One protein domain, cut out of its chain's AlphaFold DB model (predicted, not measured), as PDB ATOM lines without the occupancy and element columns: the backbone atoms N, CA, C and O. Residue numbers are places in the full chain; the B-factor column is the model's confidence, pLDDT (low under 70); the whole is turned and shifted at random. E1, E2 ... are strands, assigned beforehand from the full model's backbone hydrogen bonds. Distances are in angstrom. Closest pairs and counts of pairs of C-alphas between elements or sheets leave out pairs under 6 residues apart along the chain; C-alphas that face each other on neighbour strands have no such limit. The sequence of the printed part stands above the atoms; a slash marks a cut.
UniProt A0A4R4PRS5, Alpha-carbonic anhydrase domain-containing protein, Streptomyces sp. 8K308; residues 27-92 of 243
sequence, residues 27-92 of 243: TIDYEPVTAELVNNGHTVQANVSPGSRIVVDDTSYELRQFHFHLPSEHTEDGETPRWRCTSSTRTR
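Overview. This is residues 27 to 92 of the 243 residues of the protein "Alpha-carbonic anhydrase domain-containing protein" of Streptomyces sp. 8K308 (UniProt A0A4R4PRS5). A single strongly twisted sheet is built round one long bent strand, E5, with E6 running along one side of it and two short arms of strands on the other: E4 with E1 beyond it, and E3 with E2 beyond it. A long loop, residues 70 to 83, joins E5 to E6. The printed part has 66 residues and no named helix; its six strands, E1 to E6 in chain order, form a branched, antiparallel sheet of the class all strand. The whole is loose, with a radius of gyration of the C-alphas of 13.6 A and spans of 34 by 29 by 18 A.

Arrangement. E5, residues 59 to 69, bends by 65 degrees at residue 64. On one side of it lie E4, residues 53 to 56, beside residues 59 to 63, and E3, residues 44 to 48, beside residues 64 to 67. E6, residues 84 to 91, lies on the other side. E4, E5 and E6 form a meander, each strand the antiparallel neighbour of the one before. Within hydrogen-bond range are N 61 and O 54 at 2.8 A, N 46 and O 66 at 2.8 A, and N 86 and O 67 at 2.9 A. Edge strand E2, residues 34 to 39, forms a hairpin with E3, with N 38 and O 45 2.8 A apart. Edge strand E1, residues 27 to 29, is antiparallel to E4, with N 55 and O 27 2.8 A apart. E1 and E2 are apart.

Along the chain. E1 begins at C-alpha 27 (213.073, 212.240, 196.975). E5 spans 27.4 A, E6 23.0 A, E2 16.7 A and E3 12.9 A. E6 ends at C-alpha 91 (211.480, 200.464, 204.753).

Size, cuts and confidence. The C-alphas of Pro 50 and Gly 78, 36.4 A apart, are the two farthest apart. The printed part has no cut. The link from E5 to E6 is long, and the other four are tight. Twelve residues have pLDDT under 70: 72 to 76, 79, 81 to 84, and 91 to 92.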
ATOM      1  N   THR A  27     212.034 212.561 197.969       90.94
ATOM      2  CA  THR A  27     213.073 212.240 196.975       90.94
ATOM      3  C   THR A  27     212.719 210.933 196.274       90.94
ATOM      4  O   THR A  27     212.384 209.950 196.936       90.94
ATOM      5  N   ILE A  28     212.796 210.909 194.941       91.75
ATOM      6  CA  ILE A  28     212.479 209.739 194.113       91.75
ATOM      7  C   ILE A  28     213.735 209.330 193.343       91.75
ATOM      8  O   ILE A  28     214.174 210.052 192.451       91.75
ATOM      9  N   ASP A  29     214.267 208.151 193.662       90.62
ATOM     10  CA  ASP A  29     215.450 207.564 193.028       90.62
ATOM     11  C   ASP A  29     215.026 206.264 192.323       90.62
ATOM     12  O   ASP A  29     215.127 205.168 192.887       90.62
ATOM     13  N   TYR A  30     214.475 206.374 191.112       91.00
ATOM     14  CA  TYR A  30     214.072 205.214 190.314       91.00
ATOM     15  C   TYR A  30     215.089 204.923 189.218       91.00
ATOM     16  O   TYR A  30     215.437 205.789 188.421       91.00
ATOM     17  N   GLU A  31     215.510 203.669 189.167       86.19
ATOM     18  CA  GLU A  31     216.464 203.145 188.198       86.19
ATOM     19  C   GLU A  31     215.777 202.103 187.306       86.19
ATOM     20  O   GLU A  31     214.773 201.504 187.711       86.19
ATOM     21  N   PRO A  32     216.301 201.827 186.101       87.12
ATOM     22  CA  PRO A  32     215.846 200.695 185.309       87.12
ATOM     23  C   PRO A  32     215.972 199.387 186.103       87.12
ATOM     24  O   PRO A  32     217.068 198.968 186.475       87.12
ATOM     25  N   VAL A  33     214.840 198.724 186.324       85.00
ATOM     26  CA  VAL A  33     214.731 197.461 187.066       85.00
ATOM     27  C   VAL A  33     214.198 196.357 186.160       85.00
ATOM     28  O   VAL A  33     213.505 196.618 185.172       85.00
ATOM     29  N   THR A  34     214.517 195.106 186.486       87.25
ATOM     30  CA  THR A  34     213.792 193.971 185.908       87.25
ATOM     31  C   THR A  34     212.474 193.803 186.650       87.25
ATOM     32  O   THR A  34     212.387 194.079 187.850       87.25
ATOM     33  N   ALA A  35     211.435 193.389 185.928       88.56
ATOM     34  CA  ALA A  35     210.120 193.175 186.511       88.56
ATOM     35  C   ALA A  35     209.521 191.842 186.058       88.56
ATOM     36  O   ALA A  35     209.522 191.525 184.867       88.56
ATOM     37  N   GLU A  36     208.972 191.093 187.011       87.81
ATOM     38  CA  GLU A  36     208.141 189.920 186.756       87.81
ATOM     39  C   GLU A  36     206.666 190.331 186.801       87.81
ATOM     40  O   GLU A  36     206.198 190.894 187.791       87.81
ATOM     41  N   LEU A  37     205.930 190.040 185.729       89.38
ATOM     42  CA  LEU A  37     204.499 190.318 185.626       89.38
ATOM     43  C   LEU A  37     203.687 189.097 186.061       89.38
ATOM     44  O   LEU A  37     203.832 188.007 185.504       89.38
ATOM     45  N   VAL A  38     202.790 189.306 187.020       86.69
ATOM     46  CA  VAL A  38     201.908 188.284 187.581       86.69
ATOM     47  C   VAL A  38     200.465 188.771 187.497       86.69
ATOM     48  O   VAL A  38     200.119 189.818 188.040       86.69
ATOM     49  N   ASN A  39     199.603 187.997 186.839       87.81
ATOM     50  CA  ASN A  39     198.157 188.156 186.972       87.81
ATOM     51  C   ASN A  39     197.696 187.283 188.143       87.81
ATOM     52  O   ASN A  39     197.730 186.058 188.052       87.81
ATOM     53  N   ASN A  40     197.296 187.910 189.247       83.44
ATOM     54  CA  ASN A  40     196.907 187.204 190.471       83.44
ATOM     55  C   ASN A  40     195.387 186.962 190.574       83.44
ATOM     56  O   ASN A  40     194.895 186.615 191.644       83.44
ATOM     57  N   GLY A  41     194.637 187.169 189.486       81.31
ATOM     58  CA  GLY A  41     193.176 187.049 189.452       81.31
ATOM     59  C   GLY A  41     192.422 188.289 189.944       81.31
ATOM     60  O   GLY A  41     191.214 188.374 189.736       81.31
ATOM     61  N   HIS A  42     193.118 189.265 190.533       81.94
ATOM     62  CA  HIS A  42     192.542 190.528 191.007       81.94
ATOM     63  C   HIS A  42     193.139 191.750 190.306       81.94
ATOM     64  O   HIS A  42     192.460 192.751 190.105       81.94
ATOM     65  N   THR A  43     194.409 191.672 189.921       83.44
ATOM     66  CA  THR A  43     195.135 192.732 189.228       83.44
ATOM     67  C   THR A  43     196.291 192.142 188.417       83.44
ATOM     68  O   THR A  43     196.646 190.966 188.546       83.44
ATOM     69  N   VAL A  44     196.895 192.980 187.576       85.75
ATOM     70  CA  VAL A  44     198.223 192.739 187.017       85.75
ATOM     71  C   VAL A  44     199.240 193.418 187.927       85.75
ATOM     72  O   VAL A  44     199.257 194.643 188.047       85.75
ATOM     73  N   GLN A  45     200.087 192.610 188.553       88.62
ATOM     74  CA  GLN A  45     201.149 193.033 189.458       88.62
ATOM     75  C   GLN A  45     202.509 192.887 188.776       88.62
ATOM     76  O   GLN A  45     202.791 191.871 188.147       88.62
ATOM     77  N   ALA A  46     203.364 193.890 188.927       89.50
ATOM     78  CA  ALA A  46     204.761 193.852 188.529       89.50
ATOM     79  C   ALA A  46     205.640 193.790 189.786       89.50
ATOM     80  O   ALA A  46     205.713 194.759 190.541       89.50
ATOM     81  N   ASN A  47     206.307 192.659 190.011       90.06
ATOM     82  CA  ASN A  47     207.330 192.504 191.046       90.06
ATOM     83  C   ASN A  47     208.652 193.041 190.508       90.06
ATOM     84  O   ASN A  47     209.119 192.550 189.485       90.06
ATOM     85  N   VAL A  48     209.262 194.019 191.173       89.06
ATOM     86  CA  VAL A  48     210.490 194.660 190.684       89.06
ATOM     87  C   VAL A  48     211.732 194.182 191.427       89.06
ATOM     88  O   VAL A  48     211.700 193.911 192.631       89.06
ATOM     89  N   SER A  49     212.854 194.110 190.712       87.81
ATOM     90  CA  SER A  49     214.160 193.892 191.328       87.81
ATOM     91  C   SER A  49     214.554 195.062 192.244       87.81
ATOM     92  O   SER A  49     214.175 196.205 191.971       87.81
ATOM     93  N   PRO A  50     215.376 194.822 193.284       89.69
ATOM     94  CA  PRO A  50     215.979 195.887 194.087       89.69
ATOM     95  C   PRO A  50     216.700 196.939 193.235       89.69
ATOM     96  O   PRO A  50     217.286 196.608 192.205       89.69
ATOM     97  N   GLY A  51     216.710 198.191 193.697       87.19
ATOM     98  CA  GLY A  51     217.482 199.278 193.075       87.19
ATOM     99  C   GLY A  51     216.756 200.619 193.039       87.19
ATOM    100  O   GLY A  51     217.399 201.656 193.130       87.19
ATOM    101  N   SER A  52     215.423 200.596 192.997       89.69
ATOM    102  CA  SER A  52     214.590 201.803 193.050       89.69
ATOM    103  C   SER A  52     214.104 202.095 194.471       89.69
ATOM    104  O   SER A  52     213.742 201.174 195.211       89.69
ATOM    105  N   ARG A  53     214.060 203.371 194.864       90.31
ATOM    106  CA  ARG A  53     213.621 203.799 196.200       90.31
ATOM    107  C   ARG A  53     212.982 205.188 196.202       90.31
ATOM    108  O   ARG A  53     213.192 205.985 195.295       90.31
ATOM    109  N   ILE A  54     212.268 205.480 197.280       91.81
ATOM    110  CA  ILE A  54     211.866 206.836 197.663       91.81
ATOM    111  C   ILE A  54     212.420 207.164 199.052       91.81
ATOM    112  O   ILE A  54     212.670 206.258 199.855       91.81
ATOM    113  N   VAL A  55     212.611 208.447 199.341       88.62
ATOM    114  CA  VAL A  55     212.943 208.952 200.679       88.62
ATOM    115  C   VAL A  55     211.854 209.922 201.113       88.62
ATOM    116  O   VAL A  55     211.558 210.874 200.393       88.62
ATOM    117  N   VAL A  56     211.258 209.650 202.273       87.88
ATOM    118  CA  VAL A  56     210.222 210.473 202.916       87.88
ATOM    119  C   VAL A  56     210.661 210.686 204.357       87.88
ATOM    120  O   VAL A  56     210.945 209.701 205.037       87.88
ATOM    121  N   ASP A  57     210.772 211.940 204.798       87.62
ATOM    122  CA  ASP A  57     211.230 212.304 206.150       87.62
ATOM    123  C   ASP A  57     212.517 211.557 206.561       87.62
ATOM    124  O   ASP A  57     212.564 210.846 207.566       87.62
ATOM    125  N   ASP A  58     213.541 211.624 205.697       87.44
ATOM    126  CA  ASP A  58     214.839 210.928 205.817       87.44
ATOM    127  C   ASP A  58     214.773 209.389 205.919       87.44
ATOM    128  O   ASP A  58     215.793 208.704 206.054       87.44
ATOM    129  N   THR A  59     213.586 208.805 205.786       87.69
ATOM    130  CA  THR A  59     213.376 207.362 205.813       87.69
ATOM    131  C   THR A  59     213.346 206.813 204.393       87.69
ATOM    132  O   THR A  59     212.558 207.237 203.549       87.69
ATOM    133  N   SER A  60     214.216 205.839 204.116       91.69
ATOM    134  CA  SER A  60     214.321 205.216 202.796       91.69
ATOM    135  C   SER A  60     213.401 204.003 202.657       91.69
ATOM    136  O   SER A  60     213.464 203.054 203.451       91.69
ATOM    137  N   TYR A  61     212.602 204.004 201.593       90.25
ATOM    138  CA  TYR A  61     211.690 202.930 201.233       90.25
ATOM    139  C   TYR A  61     212.046 202.372 199.857       90.25
ATOM    140  O   TYR A  61     212.061 203.089 198.863       90.25
ATOM    141  N   GLU A  62     212.318 201.075 199.791       93.00
ATOM    142  CA  GLU A  62     212.660 200.384 198.548       93.00
ATOM    143  C   GLU A  62     211.386 199.962 197.812       93.00
ATOM    144  O   GLU A  62     210.483 199.393 198.432       93.00
ATOM    145  N   LEU A  63     211.318 200.209 196.503       92.06
ATOM    146  CA  LEU A  63     210.209 199.767 195.660       92.06
ATOM    147  C   LEU A  63     210.229 198.240 195.527       92.06
ATOM    148  O   LEU A  63     211.258 197.655 195.198       92.06
ATOM    149  N   ARG A  64     209.091 197.590 195.795       91.44
ATOM    150  CA  ARG A  64     208.960 196.124 195.722       91.44
ATOM    151  C   ARG A  64     208.042 195.665 194.605       91.44
ATOM    152  O   ARG A  64     208.363 194.708 193.907       91.44
ATOM    153  N   GLN A  65     206.905 196.331 194.449       91.38
ATOM    154  CA  GLN A  65     205.929 196.003 193.415       91.38
ATOM    155  C   GLN A  65     205.029 197.193 193.106       91.38
ATOM    156  O   GLN A  65     204.908 198.116 193.916       91.38
ATOM    157  N   PHE A  66     204.383 197.147 191.948       89.88
ATOM    158  CA  PHE A  66     203.244 197.997 191.632       89.88
ATOM    159  C   PHE A  66     202.173 197.209 190.878       89.88
ATOM    160  O   PHE A  66     202.462 196.175 190.276       89.88
ATOM    161  N   HIS A  67     200.935 197.685 190.917       89.69
ATOM    162  CA  HIS A  67     199.797 197.037 190.270       89.69
ATOM    163  C   HIS A  67     198.735 198.054 189.843       89.69
ATOM    164  O   HIS A  67     198.777 199.221 190.239       89.69
ATOM    165  N   PHE A  68     197.798 197.612 189.003       81.50
ATOM    166  CA  PHE A  68     196.812 198.482 188.359       81.50
ATOM    167  C   PHE A  68     195.378 198.154 188.793       81.50
ATOM    168  O   PHE A  68     194.986 196.989 188.816       81.50
ATOM    169  N   HIS A  69     194.574 199.180 189.066       77.12
ATOM    170  CA  HIS A  69     193.141 199.054 189.347       77.12
ATOM    171  C   HIS A  69     192.316 199.668 188.217       77.12
ATOM    172  O   HIS A  69     192.650 200.744 187.710       77.12
ATOM    173  N   LEU A  70     191.231 198.982 187.854       71.50
ATOM    174  CA  LEU A  70     190.197 199.446 186.932       71.50
ATOM    175  C   LEU A  70     188.822 199.137 187.552       71.50
ATOM    176  O   LEU A  70     188.507 197.954 187.709       71.50
ATOM    177  N   PRO A  71     187.992 200.147 187.877       74.62
ATOM    178  CA  PRO A  71     188.250 201.597 187.823       74.62
ATOM    179  C   PRO A  71     189.189 202.083 188.949       74.62
ATOM    180  O   PRO A  71     189.594 201.300 189.806       74.62
ATOM    181  N   SER A  72     189.561 203.370 188.955       66.69
ATOM    182  CA  SER A  72     190.314 203.954 190.079       66.69
ATOM    183  C   SER A  72     189.536 203.825 191.389       66.69
ATOM    184  O   SER A  72     188.338 204.082 191.437       66.69
ATOM    185  N   GLU A  73     190.233 203.487 192.471       69.06
ATOM    186  CA  GLU A  73     189.640 203.430 193.815       69.06
ATOM    187  C   GLU A  73     189.482 204.819 194.450       69.06
ATOM    188  O   GLU A  73     188.600 205.023 195.281       69.06
ATOM    189  N   HIS A  74     190.311 205.789 194.047       68.12
ATOM    190  CA  HIS A  74     190.215 207.172 194.515       68.12
ATOM    191  C   HIS A  74     189.613 208.083 193.455       68.12
ATOM    192  O   HIS A  74     189.835 207.899 192.254       68.12
ATOM    193  N   THR A  75     188.924 209.099 193.943       69.44
ATOM    194  CA  THR A  75     188.274 210.146 193.168       69.44
ATOM    195  C   THR A  75     189.108 211.423 193.263       69.44
ATOM    196  O   THR A  75     189.549 211.794 194.350       69.44
ATOM    197  N   GLU A  76     189.326 212.082 192.134       69.19
ATOM    198  CA  GLU A  76     189.996 213.379 192.025       69.19
ATOM    199  C   GLU A  76     188.923 214.393 191.610       69.19
ATOM    200  O   GLU A  76     188.208 214.166 190.642       69.19
ATOM    201  N   ASP A  77     188.718 215.444 192.410       73.44
ATOM    202  CA  ASP A  77     187.689 216.477 192.186       73.44
ATOM    203  C   ASP A  77     186.255 215.955 191.946       73.44
ATOM    204  O   ASP A  77     185.446 216.569 191.256       73.44
ATOM    205  N   GLY A  78     185.905 214.815 192.549       74.25
ATOM    206  CA  GLY A  78     184.588 214.190 192.371       74.25
ATOM    207  C   GLY A  78     184.483 213.267 191.150       74.25
ATOM    208  O   GLY A  78     183.499 212.536 191.036       74.25
ATOM    209  N   GLU A  79     185.509 213.203 190.301       69.31
ATOM    210  CA  GLU A  79     185.595 212.275 189.177       69.31
ATOM    211  C   GLU A  79     186.461 211.061 189.513       69.31
ATOM    212  O   GLU A  79     187.539 211.171 190.098       69.31
ATOM    213  N   THR A  80     185.997 209.863 189.154       71.69
ATOM    214  CA  THR A  80     186.785 208.637 189.317       71.69
ATOM    215  C   THR A  80     187.595 208.401 188.045       71.69
ATOM    216  O   THR A  80     187.007 208.075 187.008       71.69
ATOM    217  N   PRO A  81     188.937 208.514 188.084       66.25
ATOM    218  CA  PRO A  81     189.763 208.222 186.925       66.25
ATOM    219  C   PRO A  81     189.521 206.793 186.431       66.25
ATOM    220  O   PRO A  81     189.314 205.861 187.211       66.25
ATOM    221  N   ARG A  82     189.603 206.582 185.114       64.81
ATOM    222  CA  ARG A  82     189.371 205.253 184.516       64.81
ATOM    223  C   ARG A  82     190.321 204.163 185.049       64.81
ATOM    224  O   ARG A  82     190.006 202.987 184.933       64.81
ATOM    225  N   TRP A  83     191.475 204.539 185.599       63.16
ATOM    226  CA  TRP A  83     192.520 203.625 186.064       63.16
ATOM    227  C   TRP A  83     193.377 204.260 187.165       63.16
ATOM    228  O   TRP A  83     193.476 205.485 187.241       63.16
ATOM    229  N   ARG A  84     194.033 203.424 187.980       66.81
ATOM    230  CA  ARG A  84     195.020 203.834 188.995       66.81
ATOM    231  C   ARG A  84     196.188 202.852 189.051       66.81
ATOM    232  O   ARG A  84     195.979 201.651 188.914       66.81
ATOM    233  N   CYS A  85     197.400 203.362 189.273       72.50
ATOM    234  CA  CYS A  85     198.589 202.569 189.590       72.50
ATOM    235  C   CYS A  85     198.938 202.752 191.071       72.50
ATOM    236  O   CYS A  85     199.040 203.885 191.542       72.50
ATOM    237  N   THR A  86     199.133 201.648 191.783       74.75
ATOM    238  CA  THR A  86     199.494 201.634 193.202       74.75
ATOM    239  C   THR A  86     200.858 200.979 193.349       74.75
ATOM    240  O   THR A  86     201.083 199.901 192.805       74.75
ATOM    241  N   SER A  87     201.772 201.609 194.091       73.94
ATOM    242  CA  SER A  87     203.095 201.048 194.387       73.94
ATOM    243  C   SER A  87     203.219 200.684 195.862       73.94
ATOM    244  O   SER A  87     202.671 201.360 196.731       73.94
ATOM    245  N   SER A  88     203.935 199.599 196.148       75.69
ATOM    246  CA  SER A  88     204.262 199.177 197.505       75.69
ATOM    247  C   SER A  88     205.765 199.256 197.710       75.69
ATOM    248  O   SER A  88     206.560 198.690 196.947       75.69
ATOM    249  N   THR A  89     206.142 199.963 198.767       72.81
ATOM    250  CA  THR A  89     207.524 200.138 199.182       72.81
ATOM    251  C   THR A  89     207.728 199.545 200.574       72.81
ATOM    252  O   THR A  89     206.790 199.396 201.360       72.81
ATOM    253  N   ARG A  90     208.962 199.156 200.892       71.69
ATOM    254  CA  ARG A  90     209.318 198.620 202.210       71.69
ATOM    255  C   ARG A  90     210.489 199.398 202.781       71.69
ATOM    256  O   ARG A  90     211.514 199.541 202.119       71.69
ATOM    257  N   THR A  91     210.369 199.840 204.029       66.38
ATOM    258  CA  THR A  91     211.480 200.464 204.753       66.38
ATOM    259  C   THR A  91     212.622 199.464 204.900       66.38
ATOM    260  O   THR A  91     212.416 198.333 205.365       66.38
ATOM    261  N   ARG A  92     213.848 199.868 204.551       59.66
ATOM    262  CA  ARG A  92     215.026 199.119 205.004       59.66
ATOM    263  C   ARG A  92     215.114 199.334 206.508       59.66
ATOM    264  O   ARG A  92     215.352 200.450 206.954       59.66
TER     265      ARG A  92